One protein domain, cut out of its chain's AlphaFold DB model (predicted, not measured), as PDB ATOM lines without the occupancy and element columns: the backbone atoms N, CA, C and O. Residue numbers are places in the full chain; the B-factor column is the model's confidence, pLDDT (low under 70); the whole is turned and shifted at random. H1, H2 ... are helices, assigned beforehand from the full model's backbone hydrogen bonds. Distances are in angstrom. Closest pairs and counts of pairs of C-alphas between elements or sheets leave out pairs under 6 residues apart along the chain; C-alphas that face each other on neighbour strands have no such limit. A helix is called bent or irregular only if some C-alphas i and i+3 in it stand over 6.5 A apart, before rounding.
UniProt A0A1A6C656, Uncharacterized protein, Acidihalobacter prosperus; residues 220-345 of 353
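What this domain is: This is residues 220 to 345 of the 353 residues of an uncharacterized protein of Acidihalobacter prosperus (UniProt A0A1A6C656). One long bent helix, H5, runs along one side of a body made of helices: its arm H5b crosses H1 and H6 near one end, while H5a and H4 form a helical hairpin toward the other. H1, nearest the middle, packs on both arms of H5, H2 and H6 are partly side by side, and the short H3 packs on both; the loop residues 242 to 248 stick out. The printed part has 126 residues with six named helices, H1 to H6 along the chain, and no named strand: the class is all helix. It is compact, with a radius of gyration of the C-alphas of 14.8 A and spans of 44 by 31 by 26 A.

How they stand to each other: Begin with H5, residues 295 to 323, assigned as one helix by its hydrogen bonds but bent: C-alphas 306 and 309 are 7.0 A apart, and the arms H5a, residues 295 to 306, and H5b, residues 309 to 323, stand at a steep tilt of 42 degrees. H6, residues 327 to 343, touches H5b at a steep tilt of 52 degrees, opposite ways; their closest C-alphas, Ala 316 and Ala 331, are 4.8 A apart. H1, residues 225 to 235, touches H5b, by its residues 310 to 315 alone, at a steep tilt of 53 degrees; the closest C-alphas are Pro 226 and Ala 311, 4.6 A. H4, residues 280 to 291, makes a hairpin with H5a at a shallow tilt of 29 degrees; the closest C-alphas are Ala 291 and Arg 297, 4.6 A. H2, residues 249 to 266, touches H6 at a shallow tilt of 7 degrees, opposite ways; Ala 260 and Phe 341 have the closest C-alphas, 6.2 A. H3, residues 268 to 271, touches H6, with the closest C-alphas at Met 271 and Gly 337, 5.6 A. The helix packing is part aligned, part crossed, some pairs at shallow tilts and others steep. Every O i to N i+4 pair is within hydrogen-bond range in H1, H2, H4, H5a, H5b and H6; H3 is too short for one.

Where its parts are: Find C-alpha 225 at (-32.361, 26.091, -33.839), where H1 begins; it is 15.1 A long. H2 spans 25.9 A, H3 5.5 A, H4 16.3 A, H5a 16.5 A and H5b 20.5 A. H6 runs 24.1 A to C-alpha 343 at (-15.525, 18.843, -25.942).

The domain as a whole: Look to Asp 243 and Pro 326 for the two C-alphas farthest apart, 46.8 A. The printed part has no cut, and the link from H1 to H2, 13 residues, is long. Residues 240 to 249 and 274 to 275 have pLDDT under 70.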
ATOM      1  N   ALA A 220     -24.762  34.071 -30.799       85.50
ATOM      2  CA  ALA A 220     -25.538  32.865 -30.516       85.50
ATOM      3  C   ALA A 220     -26.903  32.833 -31.228       85.50
ATOM      4  O   ALA A 220     -27.343  31.760 -31.630       85.50
ATOM      5  N   SER A 221     -27.560  33.985 -31.426       90.25
ATOM      6  CA  SER A 221     -28.852  34.052 -32.132       90.25
ATOM      7  C   SER A 221     -28.753  33.811 -33.640       90.25
ATOM      8  O   SER A 221     -29.779  33.609 -34.276       90.25
ATOM      9  N   LEU A 222     -27.546  33.832 -34.214       92.88
ATOM     10  CA  LEU A 222     -27.326  33.506 -35.626       92.88
ATOM     11  C   LEU A 222     -27.354  31.996 -35.892       92.88
ATOM     12  O   LEU A 222     -27.503  31.574 -37.036       92.88
ATOM     13  N   LEU A 223     -27.161  31.180 -34.852       95.06
ATOM     14  CA  LEU A 223     -27.050  29.738 -35.007       95.06
ATOM     15  C   LEU A 223     -28.416  29.093 -35.284       95.06
ATOM     16  O   LEU A 223     -29.429  29.519 -34.725       95.06
ATOM     17  N   PRO A 224     -28.458  28.012 -36.083       97.44
ATOM     18  CA  PRO A 224     -29.681  27.256 -36.323       97.44
ATOM     19  C   PRO A 224     -30.297  26.699 -35.037       97.44
ATOM     20  O   PRO A 224     -29.586  26.242 -34.140       97.44
ATOM     21  N   ALA A 225     -31.629  26.612 -34.996       97.31
ATOM     22  CA  ALA A 225     -32.361  26.091 -33.839       97.31
ATOM     23  C   ALA A 225     -31.879  24.706 -33.343       97.31
ATOM     24  O   ALA A 225     -31.800  24.524 -32.123       97.31
ATOM     25  N   PRO A 226     -31.501  23.736 -34.209       98.44
ATOM     26  CA  PRO A 226     -30.900  22.479 -33.753       98.44
ATOM     27  C   PRO A 226     -29.600  22.667 -32.955       98.44
ATOM     28  O   PRO A 226     -29.419  22.013 -31.928       98.44
ATOM     29  N   VAL A 227     -28.741  23.607 -33.364       97.88
ATOM     30  CA  VAL A 227     -27.491  23.945 -32.661       97.88
ATOM     31  C   VAL A 227     -27.795  24.631 -31.332       97.88
ATOM     32  O   VAL A 227     -27.236  24.252 -30.304       97.88
ATOM     33  N   SER A 228     -28.740  25.575 -31.303       95.62
ATOM     34  CA  SER A 228     -29.177  26.217 -30.054       95.62
ATOM     35  C   SER A 228     -29.787  25.207 -29.076       95.62
ATOM     36  O   SER A 228     -29.546  25.275 -27.871       95.62
ATOM     37  N   ARG A 229     -30.561  24.230 -29.570       96.56
ATOM     38  CA  ARG A 229     -31.093  23.130 -28.752       96.56
ATOM     39  C   ARG A 229     -29.968  22.275 -28.180       96.56
ATOM     40  O   ARG A 229     -29.990  22.010 -26.984       96.56
ATOM     41  N   PHE A 230     -29.001  21.883 -29.005       97.56
ATOM     42  CA  PHE A 230     -27.838  21.118 -28.561       97.56
ATOM     43  C   PHE A 230     -27.030  21.874 -27.495       97.56
ATOM     44  O   PHE A 230     -26.759  21.324 -26.433       97.56
ATOM     45  N   SER A 231     -26.752  23.163 -27.711       95.12
ATOM     46  CA  SER A 231     -26.061  24.015 -26.735       95.12
ATOM     47  C   SER A 231     -26.792  24.092 -25.392       95.12
ATOM     48  O   SER A 231     -26.140  24.007 -24.359       95.12
ATOM     49  N   ARG A 232     -28.127  24.211 -25.379       94.06
ATOM     50  CA  ARG A 232     -28.904  24.210 -24.124       94.06
ATOM     51  C   ARG A 232     -28.819  22.880 -23.379       94.06
ATOM     52  O   ARG A 232     -28.774  22.881 -22.156       94.06
ATOM     53  N   LEU A 233     -28.801  21.759 -24.103       95.75
ATOM     54  CA  LEU A 233     -28.649  20.436 -23.492       95.75
ATOM     55  C   LEU A 233     -27.262  20.274 -22.857       95.75
ATOM     56  O   LEU A 233     -27.167  19.726 -21.765       95.75
ATOM     57  N   LEU A 234     -26.211  20.788 -23.501       93.69
ATOM     58  CA  LEU A 234     -24.864  20.791 -22.930       93.69
ATOM     59  C   LEU A 234     -24.741  21.730 -21.729       93.69
ATOM     60  O   LEU A 234     -24.168  21.335 -20.722       93.69
ATOM     61  N   GLU A 235     -25.324  22.926 -21.779       90.38
ATOM     62  CA  GLU A 235     -25.339  23.837 -20.625       90.38
ATOM     63  C   GLU A 235     -26.023  23.182 -19.414       90.38
ATOM     64  O   GLU A 235     -25.534  23.285 -18.292       90.38
ATOM     65  N   ALA A 236     -27.096  22.418 -19.640       89.81
ATOM     66  CA  ALA A 236     -27.772  21.675 -18.582       89.81
ATOM     67  C   ALA A 236     -26.897  20.579 -17.936       89.81
ATOM     68  O   ALA A 236     -27.191  20.164 -16.817       89.81
ATOM     69  N   THR A 237     -25.816  20.126 -18.586       87.75
ATOM     70  CA  THR A 237     -24.854  19.199 -17.959       87.75
ATOM     71  C   THR A 237     -23.909  19.877 -16.962       87.75
ATOM     72  O   THR A 237     -23.324  19.181 -16.136       87.75
ATOM     73  N   LEU A 238     -23.776  21.212 -16.997       81.56
ATOM     74  CA  LEU A 238     -22.886  21.971 -16.106       81.56
ATOM     75  C   LEU A 238     -23.503  22.259 -14.724       81.56
ATOM     76  O   LEU A 238     -22.772  22.612 -13.806       81.56
ATOM     77  N   GLY A 239     -24.823  22.102 -14.558       74.62
ATOM     78  CA  GLY A 239     -25.535  22.434 -13.314       74.62
ATOM     79  C   GLY A 239     -25.825  23.936 -13.135       74.62
ATOM     80  O   GLY A 239     -25.586  24.741 -14.040       74.62
ATOM     81  N   SER A 240     -26.384  24.324 -11.978       69.94
ATOM     82  CA  SER A 240     -26.713  25.730 -11.668       69.94
ATOM     83  C   SER A 240     -25.454  26.578 -11.450       69.94
ATOM     84  O   SER A 240     -25.373  27.706 -11.942       69.94
ATOM     85  N   GLY A 241     -24.421  26.004 -10.831       64.38
ATOM     86  CA  GLY A 241     -23.202  26.711 -10.427       64.38
ATOM     87  C   GLY A 241     -23.355  27.509  -9.127       64.38
ATOM     88  O   GLY A 241     -22.561  28.411  -8.858       64.38
ATOM     89  N   GLU A 242     -24.395  27.211  -8.345       57.34
ATOM     90  CA  GLU A 242     -24.556  27.714  -6.977       57.34
ATOM     91  C   GLU A 242     -23.473  27.096  -6.066       57.34
ATOM     92  O   GLU A 242     -23.052  25.961  -6.274       57.34
ATOM     93  N   ASP A 243     -22.976  27.872  -5.097       51.78
ATOM     94  CA  ASP A 243     -21.980  27.474  -4.080       51.78
ATOM     95  C   ASP A 243     -20.546  27.120  -4.546       51.78
ATOM     96  O   ASP A 243     -19.732  26.643  -3.759       51.78
ATOM     97  N   GLU A 244     -20.146  27.439  -5.782       58.62
ATOM     98  CA  GLU A 244     -18.804  27.089  -6.305       58.62
ATOM     99  C   GLU A 244     -17.625  27.975  -5.819       58.62
ATOM    100  O   GLU A 244     -16.498  27.856  -6.310       58.62
ATOM    101  N   GLY A 245     -17.846  28.886  -4.865       51.97
ATOM    102  CA  GLY A 245     -16.802  29.783  -4.338       51.97
ATOM    103  C   GLY A 245     -16.262  30.809  -5.354       51.97
ATOM    104  O   GLY A 245     -16.860  31.062  -6.394       51.97
ATOM    105  N   THR A 246     -15.130  31.460  -5.052       41.94
ATOM    106  CA  THR A 246     -14.582  32.618  -5.807       41.94
ATOM    107  C   THR A 246     -13.704  32.262  -7.022       41.94
ATOM    108  O   THR A 246     -13.249  33.158  -7.733       41.94
ATOM    109  N   LEU A 247     -13.481  30.972  -7.303       53.12
ATOM    110  CA  LEU A 247     -12.658  30.460  -8.414       53.12
ATOM    111  C   LEU A 247     -13.476  29.564  -9.367       53.12
ATOM    112  O   LEU A 247     -13.001  28.518  -9.807       53.12
ATOM    113  N   GLN A 248     -14.708  29.971  -9.684       66.81
ATOM    114  CA  GLN A 248     -15.702  29.149 -10.388       66.81
ATOM    115  C   GLN A 248     -15.218  28.625 -11.747       66.81
ATOM    116  O   GLN A 248     -15.170  29.341 -12.759       66.81
ATOM    117  N   SER A 249     -14.889  27.334 -11.785       69.94
ATOM    118  CA  SER A 249     -14.500  26.613 -12.996       69.94
ATOM    119  C   SER A 249     -15.622  26.641 -14.039       69.94
ATOM    120  O   SER A 249     -15.342  26.827 -15.230       69.94
ATOM    121  N   THR A 250     -16.890  26.590 -13.612       77.44
ATOM    122  CA  THR A 250     -18.045  26.677 -14.516       77.44
ATOM    123  C   THR A 250     -18.180  28.047 -15.169       77.44
ATOM    124  O   THR A 250     -18.459  28.119 -16.363       77.44
ATOM    125  N   ALA A 251     -17.894  29.152 -14.471       78.12
ATOM    126  CA  ALA A 251     -17.926  30.490 -15.068       78.12
ATOM    127  C   ALA A 251     -16.890  30.632 -16.200       78.12
ATOM    128  O   ALA A 251     -17.176  31.193 -17.268       78.12
ATOM    129  N   ARG A 252     -15.689  30.067 -16.007       78.38
ATOM    130  CA  ARG A 252     -14.646  30.007 -17.042       78.38
ATOM    131  C   ARG A 252     -15.067  29.127 -18.221       78.38
ATOM    132  O   ARG A 252     -14.844  29.525 -19.368       78.38
ATOM    133  N   LEU A 253     -15.684  27.972 -17.957       83.62
ATOM    134  CA  LEU A 253     -16.237  27.094 -18.992       83.62
ATOM    135  C   LEU A 253     -17.331  27.805 -19.789       83.62
ATOM    136  O   LEU A 253     -17.191  27.944 -21.001       83.62
ATOM    137  N   ARG A 254     -18.333  28.390 -19.128       86.62
ATOM    138  CA  ARG A 254     -19.410  29.182 -19.749       86.62
ATOM    139  C   ARG A 254     -18.875  30.323 -20.607       86.62
ATOM    140  O   ARG A 254     -19.399  30.606 -21.684       86.62
ATOM    141  N   LEU A 255     -17.809  31.004 -20.183       84.81
ATOM    142  CA  LEU A 255     -17.165  32.018 -21.021       84.81
ATOM    143  C   LEU A 255     -16.522  31.411 -22.280       84.81
ATOM    144  O   LEU A 255     -16.653  31.975 -23.367       84.81
ATOM    145  N   ASN A 256     -15.842  30.270 -22.166       86.06
ATOM    146  CA  ASN A 256     -15.290  29.573 -23.328       86.06
ATOM    147  C   ASN A 256     -16.387  29.056 -24.269       86.06
ATOM    148  O   ASN A 256     -16.252  29.232 -25.478       86.06
ATOM    149  N   VAL A 257     -17.484  28.520 -23.732       89.06
ATOM    150  CA  VAL A 257     -18.672  28.090 -24.486       89.06
ATOM    151  C   VAL A 257     -19.271  29.258 -25.261       89.06
ATOM    152  O   VAL A 257     -19.472  29.154 -26.468       89.06
ATOM    153  N   ARG A 258     -19.464  30.420 -24.622       89.56
ATOM    154  CA  ARG A 258     -19.953  31.631 -25.304       89.56
ATOM    155  C   ARG A 258     -19.037  32.066 -26.453       89.56
ATOM    156  O   ARG A 258     -19.526  32.431 -27.519       89.56
ATOM    157  N   ARG A 259     -17.712  31.997 -26.275       89.88
ATOM    158  CA  ARG A 259     -16.752  32.277 -27.362       89.88
ATOM    159  C   ARG A 259     -16.836  31.241 -28.482       89.88
ATOM    160  O   ARG A 259     -16.801  31.624 -29.648       89.88
ATOM    161  N   ALA A 260     -16.972  29.963 -28.136       92.25
ATOM    162  CA  ALA A 260     -17.126  28.883 -29.101       92.25
ATOM    163  C   ALA A 260     -18.410  29.052 -29.921       92.25
ATOM    164  O   ALA A 260     -18.338  28.976 -31.138       92.25
ATOM    165  N   LEU A 261     -19.542  29.406 -29.299       93.12
ATOM    166  CA  LEU A 261     -20.777  29.771 -30.007       93.12
ATOM    167  C   LEU A 261     -20.558  30.943 -30.971       93.12
ATOM    168  O   LEU A 261     -21.032  30.910 -32.103       93.12
ATOM    169  N   GLY A 262     -19.805  31.961 -30.546       92.94
ATOM    170  CA  GLY A 262     -19.455  33.086 -31.408       92.94
ATOM    171  C   GLY A 262     -18.662  32.672 -32.646       92.94
ATOM    172  O   GLY A 262     -18.994  33.077 -33.758       92.94
ATOM    173  N   ASN A 263     -17.650  31.823 -32.469       93.88
ATOM    174  CA  ASN A 263     -16.861  31.303 -33.582       93.88
ATOM    175  C   ASN A 263     -17.662  30.315 -34.440       93.88
ATOM    176  O   ASN A 263     -17.582  30.395 -35.658       93.88
ATOM    177  N   LEU A 264     -18.496  29.456 -33.850       95.00
ATOM    178  CA  LEU A 264     -19.412  28.601 -34.603       95.00
ATOM    179  C   LEU A 264     -20.321  29.427 -35.507       95.00
ATOM    180  O   LEU A 264     -20.558  29.023 -36.631       95.00
ATOM    181  N   ALA A 265     -20.818  30.573 -35.048       94.94
ATOM    182  CA  ALA A 265     -21.717  31.395 -35.848       94.94
ATOM    183  C   ALA A 265     -20.999  32.156 -36.971       94.94
ATOM    184  O   ALA A 265     -21.535  32.297 -38.068       94.94
ATOM    185  N   LEU A 266     -19.813  32.693 -36.681       93.81
ATOM    186  CA  LEU A 266     -19.224  33.777 -37.473       93.81
ATOM    187  C   LEU A 266     -17.807  33.483 -37.980       93.81
ATOM    188  O   LEU A 266     -17.368  34.089 -38.955       93.81
ATOM    189  N   ARG A 267     -17.075  32.574 -37.327       93.56
ATOM    190  CA  ARG A 267     -15.660  32.268 -37.603       93.56
ATOM    191  C   ARG A 267     -15.372  30.762 -37.476       93.56
ATOM    192  O   ARG A 267     -14.548  30.374 -36.643       93.56
ATOM    193  N   PRO A 268     -16.035  29.892 -38.259       93.69
ATOM    194  CA  PRO A 268     -15.874  28.438 -38.144       93.69
ATOM    195  C   PRO A 268     -14.423  27.962 -38.289       93.69
ATOM    196  O   PRO A 268     -13.987  27.078 -37.555       93.69
ATOM    197  N   TRP A 269     -13.628  28.607 -39.147       91.81
ATOM    198  CA  TRP A 269     -12.197  28.314 -39.309       91.81
ATOM    199  C   TRP A 269     -11.376  28.517 -38.023       91.81
ATOM    200  O   TRP A 269     -10.329  27.897 -37.852       91.81
ATOM    201  N   ALA A 270     -11.845  29.351 -37.089       91.81
ATOM    202  CA  ALA A 270     -11.170  29.600 -35.817       91.81
ATOM    203  C   ALA A 270     -11.437  28.517 -34.753       91.81
ATOM    204  O   ALA A 270     -10.799  28.526 -33.695       91.81
ATOM    205  N   MET A 271     -12.359  27.579 -35.005       91.88
ATOM    206  CA  MET A 271     -12.679  26.492 -34.070       91.88
ATOM    207  C   MET A 271     -11.551  25.461 -33.955       91.88
ATOM    208  O   MET A 271     -11.368  24.870 -32.891       91.88
ATOM    209  N   ALA A 272     -10.758  25.275 -35.013       83.44
ATOM    210  CA  ALA A 272      -9.685  24.283 -35.040       83.44
ATOM    211  C   ALA A 272      -8.467  24.662 -34.175       83.44
ATOM    212  O   ALA A 272      -7.724  23.785 -33.741       83.44
ATOM    213  N   ALA A 273      -8.258  25.952 -33.895       77.00
ATOM    214  CA  ALA A 273      -7.020  26.434 -33.282       77.00
ATOM    215  C   ALA A 273      -6.937  26.292 -31.758       77.00
ATOM    216  O   ALA A 273      -5.899  26.610 -31.182       77.00
ATOM    217  N   THR A 274      -8.005  25.860 -31.079       67.81
ATOM    218  CA  THR A 274      -7.936  25.581 -29.636       67.81
ATOM    219  C   THR A 274      -7.952  24.078 -29.394       67.81
ATOM    220  O   THR A 274      -8.963  23.431 -29.685       67.81
ATOM    221  N   PRO A 275      -6.869  23.495 -28.847       68.94
ATOM    222  CA  PRO A 275      -6.919  22.120 -28.386       68.94
ATOM    223  C   PRO A 275      -7.940  22.020 -27.247       68.94
ATOM    224  O   PRO A 275      -7.950  22.837 -26.327       68.94
ATOM    225  N   ALA A 276      -8.831  21.034 -27.333       81.00
ATOM    226  CA  ALA A 276      -9.715  20.696 -26.225       81.00
ATOM    227  C   ALA A 276      -8.949  19.787 -25.262       81.00
ATOM    228  O   ALA A 276      -8.168  18.956 -25.725       81.00
ATOM    229  N   TYR A 277      -9.183  19.957 -23.958       85.38
ATOM    230  CA  TYR A 277      -8.478  19.222 -22.903       85.38
ATOM    231  C   TYR A 277      -8.638  17.704 -23.068       85.38
ATOM    232  O   TYR A 277      -7.653  16.977 -23.129       85.38
ATOM    233  N   ASN A 278      -9.874  17.239 -23.247       89.62
ATOM    234  CA  ASN A 278     -10.174  15.832 -23.494       89.62
ATOM    235  C   ASN A 278     -10.313  15.525 -24.988       89.62
ATOM    236  O   ASN A 278     -10.731  16.382 -25.771       89.62
ATOM    237  N   THR A 279     -10.025  14.285 -25.389       92.06
ATOM    238  CA  THR A 279     -10.418  13.714 -26.689       92.06
ATOM    239  C   THR A 279     -11.926  13.460 -26.748       92.06
ATOM    240  O   THR A 279     -12.609  13.480 -25.724       92.06
ATOM    241  N   ARG A 280     -12.470  13.199 -27.945       93.25
ATOM    242  CA  ARG A 280     -13.887  12.838 -28.093       93.25
ATOM    243  C   ARG A 280     -14.242  11.582 -27.291       93.25
ATOM    244  O   ARG A 280     -15.179  11.617 -26.505       93.25
ATOM    245  N   ALA A 281     -13.430  10.532 -27.409       93.88
ATOM    246  CA  ALA A 281     -13.625   9.287 -26.667       93.88
ATOM    247  C   ALA A 281     -13.619   9.501 -25.144       93.88
ATOM    248  O   ALA A 281     -14.459   8.943 -24.443       93.88
ATOM    249  N   GLN A 282     -12.723  10.353 -24.631       93.81
ATOM    250  CA  GLN A 282     -12.689  10.704 -23.207       93.81
ATOM    251  C   GLN A 282     -13.954  11.448 -22.764       93.81
ATOM    252  O   GLN A 282     -14.484  11.158 -21.695       93.81
ATOM    253  N   VAL A 283     -14.464  12.376 -23.580       93.25
ATOM    254  CA  VAL A 283     -15.723  13.079 -23.284       93.25
ATOM    255  C   VAL A 283     -16.906  12.120 -23.298       93.25
ATOM    256  O   VAL A 283     -17.709  12.150 -22.372       93.25
ATOM    257  N   ASP A 284     -17.002  11.242 -24.294       93.50
ATOM    258  CA  ASP A 284     -18.101  10.280 -24.392       93.50
ATOM    259  C   ASP A 284     -18.078   9.279 -23.220       93.50
ATOM    260  O   ASP A 284     -19.124   8.988 -22.632       93.50
ATOM    261  N   ALA A 285     -16.890   8.801 -22.825       93.06
ATOM    262  CA  ALA A 285     -16.707   7.925 -21.667       93.06
ATOM    263  C   ALA A 285     -17.027   8.636 -20.342       93.06
ATOM    264  O   ALA A 285     -17.759   8.092 -19.512       93.06
ATOM    265  N   GLY A 286     -16.533   9.864 -20.158       91.50
ATOM    266  CA  GLY A 286     -16.810  10.681 -18.977       91.50
ATOM    267  C   GLY A 286     -18.293  11.029 -18.851       91.50
ATOM    268  O   GLY A 286     -18.870  10.884 -17.776       91.50
ATOM    269  N   LEU A 287     -18.952  11.384 -19.958       90.88
ATOM    270  CA  LEU A 287     -20.390  11.650 -19.987       90.88
ATOM    271  C   LEU A 287     -21.203  10.383 -19.692       90.88
ATOM    272  O   LEU A 287     -22.202  10.445 -18.977       90.88
ATOM    273  N   ALA A 288     -20.773   9.224 -20.200       92.62
ATOM    274  CA  ALA A 288     -21.384   7.941 -19.865       92.62
ATOM    275  C   ALA A 288     -21.230   7.604 -18.377       92.62
ATOM    276  O   ALA A 288     -22.184   7.126 -17.768       92.62
ATOM    277  N   ALA A 289     -20.067   7.879 -17.780       92.12
ATOM    278  CA  ALA A 289     -19.841   7.692 -16.353       92.12
ATOM    279  C   ALA A 289     -20.701   8.634 -15.505       92.12
ATOM    280  O   ALA A 289     -21.420   8.174 -14.621       92.12
ATOM    281  N   TRP A 290     -20.706   9.923 -15.844       89.50
ATOM    282  CA  TRP A 290     -21.528  10.945 -15.202       89.50
ATOM    283  C   TRP A 290     -23.028  10.609 -15.248       89.50
ATOM    284  O   TRP A 290     -23.745  10.817 -14.267       89.50
ATOM    285  N   ALA A 291     -23.498  10.041 -16.361       92.25
ATOM    286  CA  ALA A 291     -24.894   9.666 -16.547       92.25
ATOM    287  C   ALA A 291     -25.366   8.533 -15.623       92.25
ATOM    288  O   ALA A 291     -26.545   8.488 -15.290       92.25
ATOM    289  N   ARG A 292     -24.469   7.649 -15.157       92.50
ATOM    290  CA  ARG A 292     -24.841   6.507 -14.298       92.50
ATOM    291  C   ARG A 292     -25.329   6.905 -12.904       92.50
ATOM    292  O   ARG A 292     -25.925   6.074 -12.229       92.50
ATOM    293  N   HIS A 293     -25.070   8.136 -12.466       87.00
ATOM    294  CA  HIS A 293     -25.379   8.560 -11.102       87.00
ATOM    295  C   HIS A 293     -26.877   8.766 -10.835       87.00
ATOM    296  O   HIS A 293     -27.296   8.559  -9.701       87.00
ATOM    297  N   ASP A 294     -27.688   9.140 -11.835       91.75
ATOM    298  CA  ASP A 294     -29.147   9.220 -11.674       91.75
ATOM    299  C   ASP A 294     -29.920   9.151 -13.018       91.75
ATOM    300  O   ASP A 294     -29.378   9.490 -14.076       91.75
ATOM    301  N   PRO A 295     -31.211   8.750 -13.011       92.88
ATOM    302  CA  PRO A 295     -32.023   8.639 -14.230       92.88
ATOM    303  C   PRO A 295     -32.257   9.963 -14.979       92.88
ATOM    304  O   PRO A 295     -32.596   9.954 -16.166       92.88
ATOM    305  N   GLY A 296     -32.140  11.114 -14.313       91.81
ATOM    306  CA  GLY A 296     -32.208  12.429 -14.951       91.81
ATOM    307  C   GLY A 296     -31.000  12.674 -15.853       91.81
ATOM    308  O   GLY A 296     -31.169  13.073 -17.008       91.81
ATOM    309  N   ARG A 297     -29.794  12.346 -15.379       92.25
ATOM    310  CA  ARG A 297     -28.552  12.464 -16.161       92.25
ATOM    311  C   ARG A 297     -28.500  11.501 -17.340       92.25
ATOM    312  O   ARG A 297     -28.082  11.913 -18.419       92.25
ATOM    313  N   THR A 298     -28.989  10.268 -17.183       94.69
ATOM    314  CA  THR A 298     -29.154   9.328 -18.311       94.69
ATOM    315  C   THR A 298     -30.027   9.931 -19.407       94.69
ATOM    316  O   THR A 298     -29.595  10.028 -20.555       94.69
ATOM    317  N   ARG A 299     -31.210  10.453 -19.047       95.81
ATOM    318  CA  ARG A 299     -32.105  11.123 -20.005       95.81
ATOM    319  C   ARG A 299     -31.443  12.329 -20.674       95.81
ATOM    320  O   ARG A 299     -31.630  12.534 -21.874       95.81
ATOM    321  N   LEU A 300     -30.671  13.123 -19.926       94.69
ATOM    322  CA  LEU A 300     -29.967  14.276 -20.487       94.69
ATOM    323  C   LEU A 300     -28.862  13.851 -21.465       94.69
ATOM    324  O   LEU A 300     -28.790  14.400 -22.563       94.69
ATOM    325  N   ARG A 301     -28.052  12.843 -21.117       95.25
ATOM    326  CA  ARG A 301     -27.039  12.265 -22.014       95.25
ATOM    327  C   ARG A 301     -27.668  11.772 -23.314       95.25
ATOM    328  O   ARG A 301     -27.194  12.134 -24.388       95.25
ATOM    329  N   ASP A 302     -28.750  11.003 -23.238       96.44
ATOM    330  CA  ASP A 302     -29.418  10.475 -24.432       96.44
ATOM    331  C   ASP A 302     -29.978  11.604 -25.307       96.44
ATOM    332  O   ASP A 302     -29.882  11.565 -26.537       96.44
ATOM    333  N   ALA A 303     -30.506  12.666 -24.685       97.50
ATOM    334  CA  ALA A 303     -30.955  13.855 -25.397       97.50
ATOM    335  C   ALA A 303     -29.801  14.584 -26.105       97.50
ATOM    336  O   ALA A 303     -29.984  15.016 -27.248       97.50
ATOM    337  N   VAL A 304     -28.630  14.701 -25.464       96.25
ATOM    338  CA  VAL A 304     -27.405  15.263 -26.060       96.25
ATOM    339  C   VAL A 304     -26.976  14.436 -27.274       96.25
ATOM    340  O   VAL A 304     -26.823  14.996 -28.362       96.25
ATOM    341  N   LEU A 305     -26.857  13.111 -27.128       96.06
ATOM    342  CA  LEU A 305     -26.446  12.209 -28.211       96.06
ATOM    343  C   LEU A 305     -27.411  12.278 -29.401       96.06
ATOM    344  O   LEU A 305     -26.988  12.450 -30.544       96.06
ATOM    345  N   LYS A 306     -28.722  12.239 -29.136       97.69
ATOM    346  CA  LYS A 306     -29.759  12.345 -30.173       97.69
ATOM    347  C   LYS A 306     -29.759  13.707 -30.877       97.69
ATOM    348  O   LYS A 306     -30.147  13.797 -32.041       97.69
ATOM    349  N   ALA A 307     -29.372  14.777 -30.184       98.12
ATOM    350  CA  ALA A 307     -29.353  16.129 -30.737       98.12
ATOM    351  C   ALA A 307     -28.112  16.431 -31.595       98.12
ATOM    352  O   ALA A 307     -28.176  17.362 -32.397       98.12
ATOM    353  N   TYR A 308     -27.028  15.658 -31.463       98.12
ATOM    354  CA  TYR A 308     -25.745  15.943 -32.110       98.12
ATOM    355  C   TYR A 308     -25.832  15.957 -33.645       98.12
ATOM    356  O   TYR A 308     -25.607  16.994 -34.265       98.12
ATOM    357  N   ALA A 309     -26.224  14.840 -34.270       98.12
ATOM    358  CA  ALA A 309     -26.232  14.725 -35.733       98.12
ATOM    359  C   ALA A 309     -27.189  15.720 -36.433       98.12
ATOM    360  O   ALA A 309     -26.809  16.306 -37.448       98.12
ATOM    361  N   PRO A 310     -28.412  15.987 -35.922       98.50
ATOM    362  CA  PRO A 310     -29.247  17.062 -36.459       98.50
ATOM    363  C   PRO A 310     -28.618  18.455 -36.331       98.50
ATOM    364  O   PRO A 310     -28.785  19.275 -37.232       98.50
ATOM    365  N   ALA A 311     -27.915  18.737 -35.229       98.62
ATOM    366  CA  ALA A 311     -27.244  20.018 -35.022       98.62
ATOM    367  C   ALA A 311     -26.073  20.213 -35.991       98.62
ATOM    368  O   ALA A 311     -25.970  21.275 -36.599       98.62
ATOM    369  N   GLU A 312     -25.251  19.185 -36.193       98.62
ATOM    370  CA  GLU A 312     -24.136  19.212 -37.141       98.62
ATOM    371  C   GLU A 312     -24.603  19.439 -38.582       98.62
ATOM    372  O   GLU A 312     -24.122  20.360 -39.242       98.62
ATOM    373  N   ARG A 313     -25.608  18.687 -39.048       98.69
ATOM    374  CA  ARG A 313     -26.179  18.894 -40.389       98.69
ATOM    375  C   ARG A 313     -26.742  20.302 -40.565       98.69
ATOM    376  O   ARG A 313     -26.469  20.952 -41.567       98.69
ATOM    377  N   ALA A 314     -27.494  20.796 -39.579       98.62
ATOM    378  CA  ALA A 314     -28.048  22.146 -39.633       98.62
ATOM    379  C   ALA A 314     -26.955  23.226 -39.658       98.62
ATOM    380  O   ALA A 314     -27.132  24.267 -40.290       98.62
ATOM    381  N   LEU A 315     -25.833  22.984 -38.977       98.50
ATOM    382  CA  LEU A 315     -24.687  23.882 -38.981       98.50
ATOM    383  C   LEU A 315     -23.966  23.884 -40.338       98.50
ATOM    384  O   LEU A 315     -23.638  24.959 -40.835       98.50
ATOM    385  N   ALA A 316     -23.778  22.718 -40.963       98.50
ATOM    386  CA  ALA A 316     -23.216  22.614 -42.312       98.50
ATOM    387  C   ALA A 316     -24.081  23.374 -43.330       98.50
ATOM    388  O   ALA A 316     -23.588  24.220 -44.075       98.50
ATOM    389  N   ASP A 317     -25.393  23.153 -43.289       98.25
ATOM    390  CA  ASP A 317     -26.372  23.888 -44.085       98.25
ATOM    391  C   ASP A 317     -26.288  25.406 -43.874       98.25
ATOM    392  O   ASP A 317     -26.352  26.191 -44.823       98.25
ATOM    393  N   TYR A 318     -26.155  25.831 -42.616       97.19
ATOM    394  CA  TYR A 318     -25.991  27.235 -42.264       97.19
ATOM    395  C   TYR A 318     -24.716  27.824 -42.863       97.19
ATOM    396  O   TYR A 318     -24.778  28.923 -43.414       97.19
ATOM    397  N   TYR A 319     -23.592  27.110 -42.814       96.75
ATOM    398  CA  TYR A 319     -22.346  27.558 -43.428       96.75
ATOM    399  C   TYR A 319     -22.465  27.676 -44.943       96.75
ATOM    400  O   TYR A 319     -22.114  28.724 -45.488       96.75
ATOM    401  N   ALA A 320     -23.024  26.668 -45.611       96.69
ATOM    402  CA  ALA A 320     -23.212  26.702 -47.056       96.69
ATOM    403  C   ALA A 320     -24.091  27.886 -47.492       96.69
ATOM    404  O   ALA A 320     -23.726  28.633 -48.398       96.69
ATOM    405  N   ARG A 321     -25.225  28.109 -46.812       94.94
ATOM    406  CA  ARG A 321     -26.182  29.165 -47.185       94.94
ATOM    407  C   ARG A 321     -25.763  30.567 -46.747       94.94
ATOM    408  O   ARG A 321     -25.954  31.518 -47.495       94.94
ATOM    409  N   THR A 322     -25.242  30.710 -45.531       91.56
ATOM    410  CA  THR A 322     -25.027  32.025 -44.902       91.56
ATOM    411  C   THR A 322     -23.631  32.561 -45.168       91.56
ATOM    412  O   THR A 322     -23.480  33.756 -45.402       91.56
ATOM    413  N   LEU A 323     -22.620  31.684 -45.138       90.06
ATOM    414  CA  LEU A 323     -21.222  32.057 -45.362       90.06
ATOM    415  C   LEU A 323     -20.784  31.830 -46.815       90.06
ATOM    416  O   LEU A 323     -19.692  32.246 -47.189       90.06
ATOM    417  N   GLY A 324     -21.616  31.179 -47.634       92.06
ATOM    418  CA  GLY A 324     -21.331  30.939 -49.050       92.06
ATOM    419  C   GLY A 324     -20.169  29.973 -49.290       92.06
ATOM    420  O   GLY A 324     -19.522  30.049 -50.331       92.06
ATOM    421  N   VAL A 325     -19.862  29.096 -48.328       92.25
ATOM    422  CA  VAL A 325     -18.800  28.091 -48.483       92.25
ATOM    423  C   VAL A 325     -19.279  26.858 -49.252       92.25
ATOM    424  O   VAL A 325     -20.441  26.469 -49.114       92.25
ATOM    425  N   PRO A 326     -18.400  26.186 -50.021       96.50
ATOM    426  CA  PRO A 326     -18.732  24.924 -50.678       96.50
ATOM    427  C   PRO A 326     -19.243  23.871 -49.688       96.50
ATOM    428  O   PRO A 326     -18.730  23.766 -48.575       96.50
ATOM    429  N   GLY A 327     -20.205  23.044 -50.106       96.50
ATOM    430  CA  GLY A 327     -20.870  22.071 -49.226       96.50
ATOM    431  C   GLY A 327     -19.917  21.091 -48.526       96.50
ATOM    432  O   GLY A 327     -20.100  20.790 -47.350       96.50
ATOM    433  N   THR A 328     -18.854  20.650 -49.202       96.81
ATOM    434  CA  THR A 328     -17.823  19.780 -48.607       96.81
ATOM    435  C   THR A 328     -17.035  20.488 -47.504       96.81
ATOM    436  O   THR A 328     -16.812  19.922 -46.436       96.81
ATOM    437  N   GLN A 329     -16.663  21.752 -47.723       96.12
ATOM    438  CA  GLN A 329     -15.982  22.570 -46.722       96.12
ATOM    439  C   GLN A 329     -16.916  22.921 -45.558       96.12
ATOM    440  O   GLN A 329     -16.499  22.871 -44.402       96.12
ATOM    441  N   ALA A 330     -18.181  23.223 -45.849       97.56
ATOM    442  CA  ALA A 330     -19.217  23.468 -44.852       97.56
ATOM    443  C   ALA A 330     -19.406  22.265 -43.918       97.56
ATOM    444  O   ALA A 330     -19.433  22.439 -42.700       97.56
ATOM    445  N   ALA A 331     -19.478  21.051 -44.474       98.06
ATOM    446  CA  ALA A 331     -19.571  19.815 -43.703       98.06
ATOM    447  C   ALA A 331     -18.336  19.607 -42.813       98.06
ATOM    448  O   ALA A 331     -18.483  19.428 -41.607       98.06
ATOM    449  N   ALA A 332     -17.126  19.741 -43.370       96.81
ATOM    450  CA  ALA A 332     -15.881  19.588 -42.610       96.81
ATOM    451  C   ALA A 332     -15.753  20.608 -41.461       96.81
ATOM    452  O   ALA A 332     -15.301  20.285 -40.357       96.81
ATOM    453  N   TRP A 333     -16.166  21.857 -41.700       96.38
ATOM    454  CA  TRP A 333     -16.207  22.894 -40.670       96.38
ATOM    455  C   TRP A 333     -17.252  22.608 -39.595       96.38
ATOM    456  O   TRP A 333     -16.978  22.849 -38.420       96.38
ATOM    457  N   ALA A 334     -18.428  22.100 -39.969       97.94
ATOM    458  CA  ALA A 334     -19.478  21.751 -39.021       97.94
ATOM    459  C   ALA A 334     -19.073  20.573 -38.131       97.94
ATOM    460  O   ALA A 334     -19.197  20.686 -36.915       97.94
ATOM    461  N   GLU A 335     -18.518  19.505 -38.708       96.88
ATOM    462  CA  GLU A 335     -17.995  18.345 -37.978       96.88
ATOM    463  C   GLU A 335     -16.928  18.777 -36.961       96.88
ATOM    464  O   GLU A 335     -17.069  18.583 -35.750       96.88
ATOM    465  N   THR A 336     -15.892  19.480 -37.436       94.81
ATOM    466  CA  THR A 336     -14.813  19.979 -36.570       94.81
ATOM    467  C   THR A 336     -15.353  20.927 -35.498       94.81
ATOM    468  O   THR A 336     -14.980  20.837 -34.326       94.81
ATOM    469  N   GLY A 337     -16.232  21.855 -35.882       95.62
ATOM    470  CA  GLY A 337     -16.818  22.842 -34.985       95.62
ATOM    471  C   GLY A 337     -17.659  22.199 -33.885       95.62
ATOM    472  O   GLY A 337     -17.477  22.534 -32.714       95.62
ATOM    473  N   MET A 338     -18.538  21.261 -34.238       96.50
ATOM    474  CA  MET A 338     -19.419  20.567 -33.299       96.50
ATOM    475  C   MET A 338     -18.651  19.654 -32.351       96.50
ATOM    476  O   MET A 338     -18.959  19.639 -31.159       96.50
ATOM    477  N   ASP A 339     -17.634  18.927 -32.830       95.25
ATOM    478  CA  ASP A 339     -16.755  18.135 -31.959       95.25
ATOM    479  C   ASP A 339     -16.043  19.021 -30.929       95.25
ATOM    480  O   ASP A 339     -16.114  18.779 -29.721       95.25
ATOM    481  N   ARG A 340     -15.409  20.107 -31.387       93.75
ATOM    482  CA  ARG A 340     -14.710  21.053 -30.504       93.75
ATOM    483  C   ARG A 340     -15.661  21.736 -29.532       93.75
ATOM    484  O   ARG A 340     -15.300  21.938 -28.375       93.75
ATOM    485  N   PHE A 341     -16.864  22.075 -29.984       93.94
ATOM    486  CA  PHE A 341     -17.885  22.687 -29.147       93.94
ATOM    487  C   PHE A 341     -18.352  21.740 -28.043       93.94
ATOM    488  O   PHE A 341     -18.334  22.136 -26.880       93.94
ATOM    489  N   LEU A 342     -18.683  20.488 -28.378       94.38
ATOM    490  CA  LEU A 342     -19.026  19.456 -27.399       94.38
ATOM    491  C   LEU A 342     -17.908  19.302 -26.364       94.38
ATOM    492  O   LEU A 342     -18.142  19.455 -25.169       94.38
ATOM    493  N   ARG A 343     -16.675  19.071 -26.827       92.31
ATOM    494  CA  ARG A 343     -15.525  18.843 -25.942       92.31
ATOM    495  C   ARG A 343     -15.186  20.055 -25.080       92.31
ATOM    496  O   ARG A 343     -14.682  19.892 -23.978       92.31
ATOM    497  N   GLY A 344     -15.489  21.265 -25.546       89.44
ATOM    498  CA  GLY A 344     -15.284  22.504 -24.797       89.44
ATOM    499  C   GLY A 344     -16.171  22.668 -23.556       89.44
ATOM    500  O   GLY A 344     -15.884  23.552 -22.749       89.44
ATOM    501  N   HIS A 345     -17.215  21.846 -23.390       88.88
ATOM    502  CA  HIS A 345     -18.076  21.856 -22.200       88.88
ATOM    503  C   HIS A 345     -17.559  20.962 -21.072       88.88
ATOM    504  O   HIS A 345     -18.073  21.045 -19.963       88.88
TER     505      HIS A 345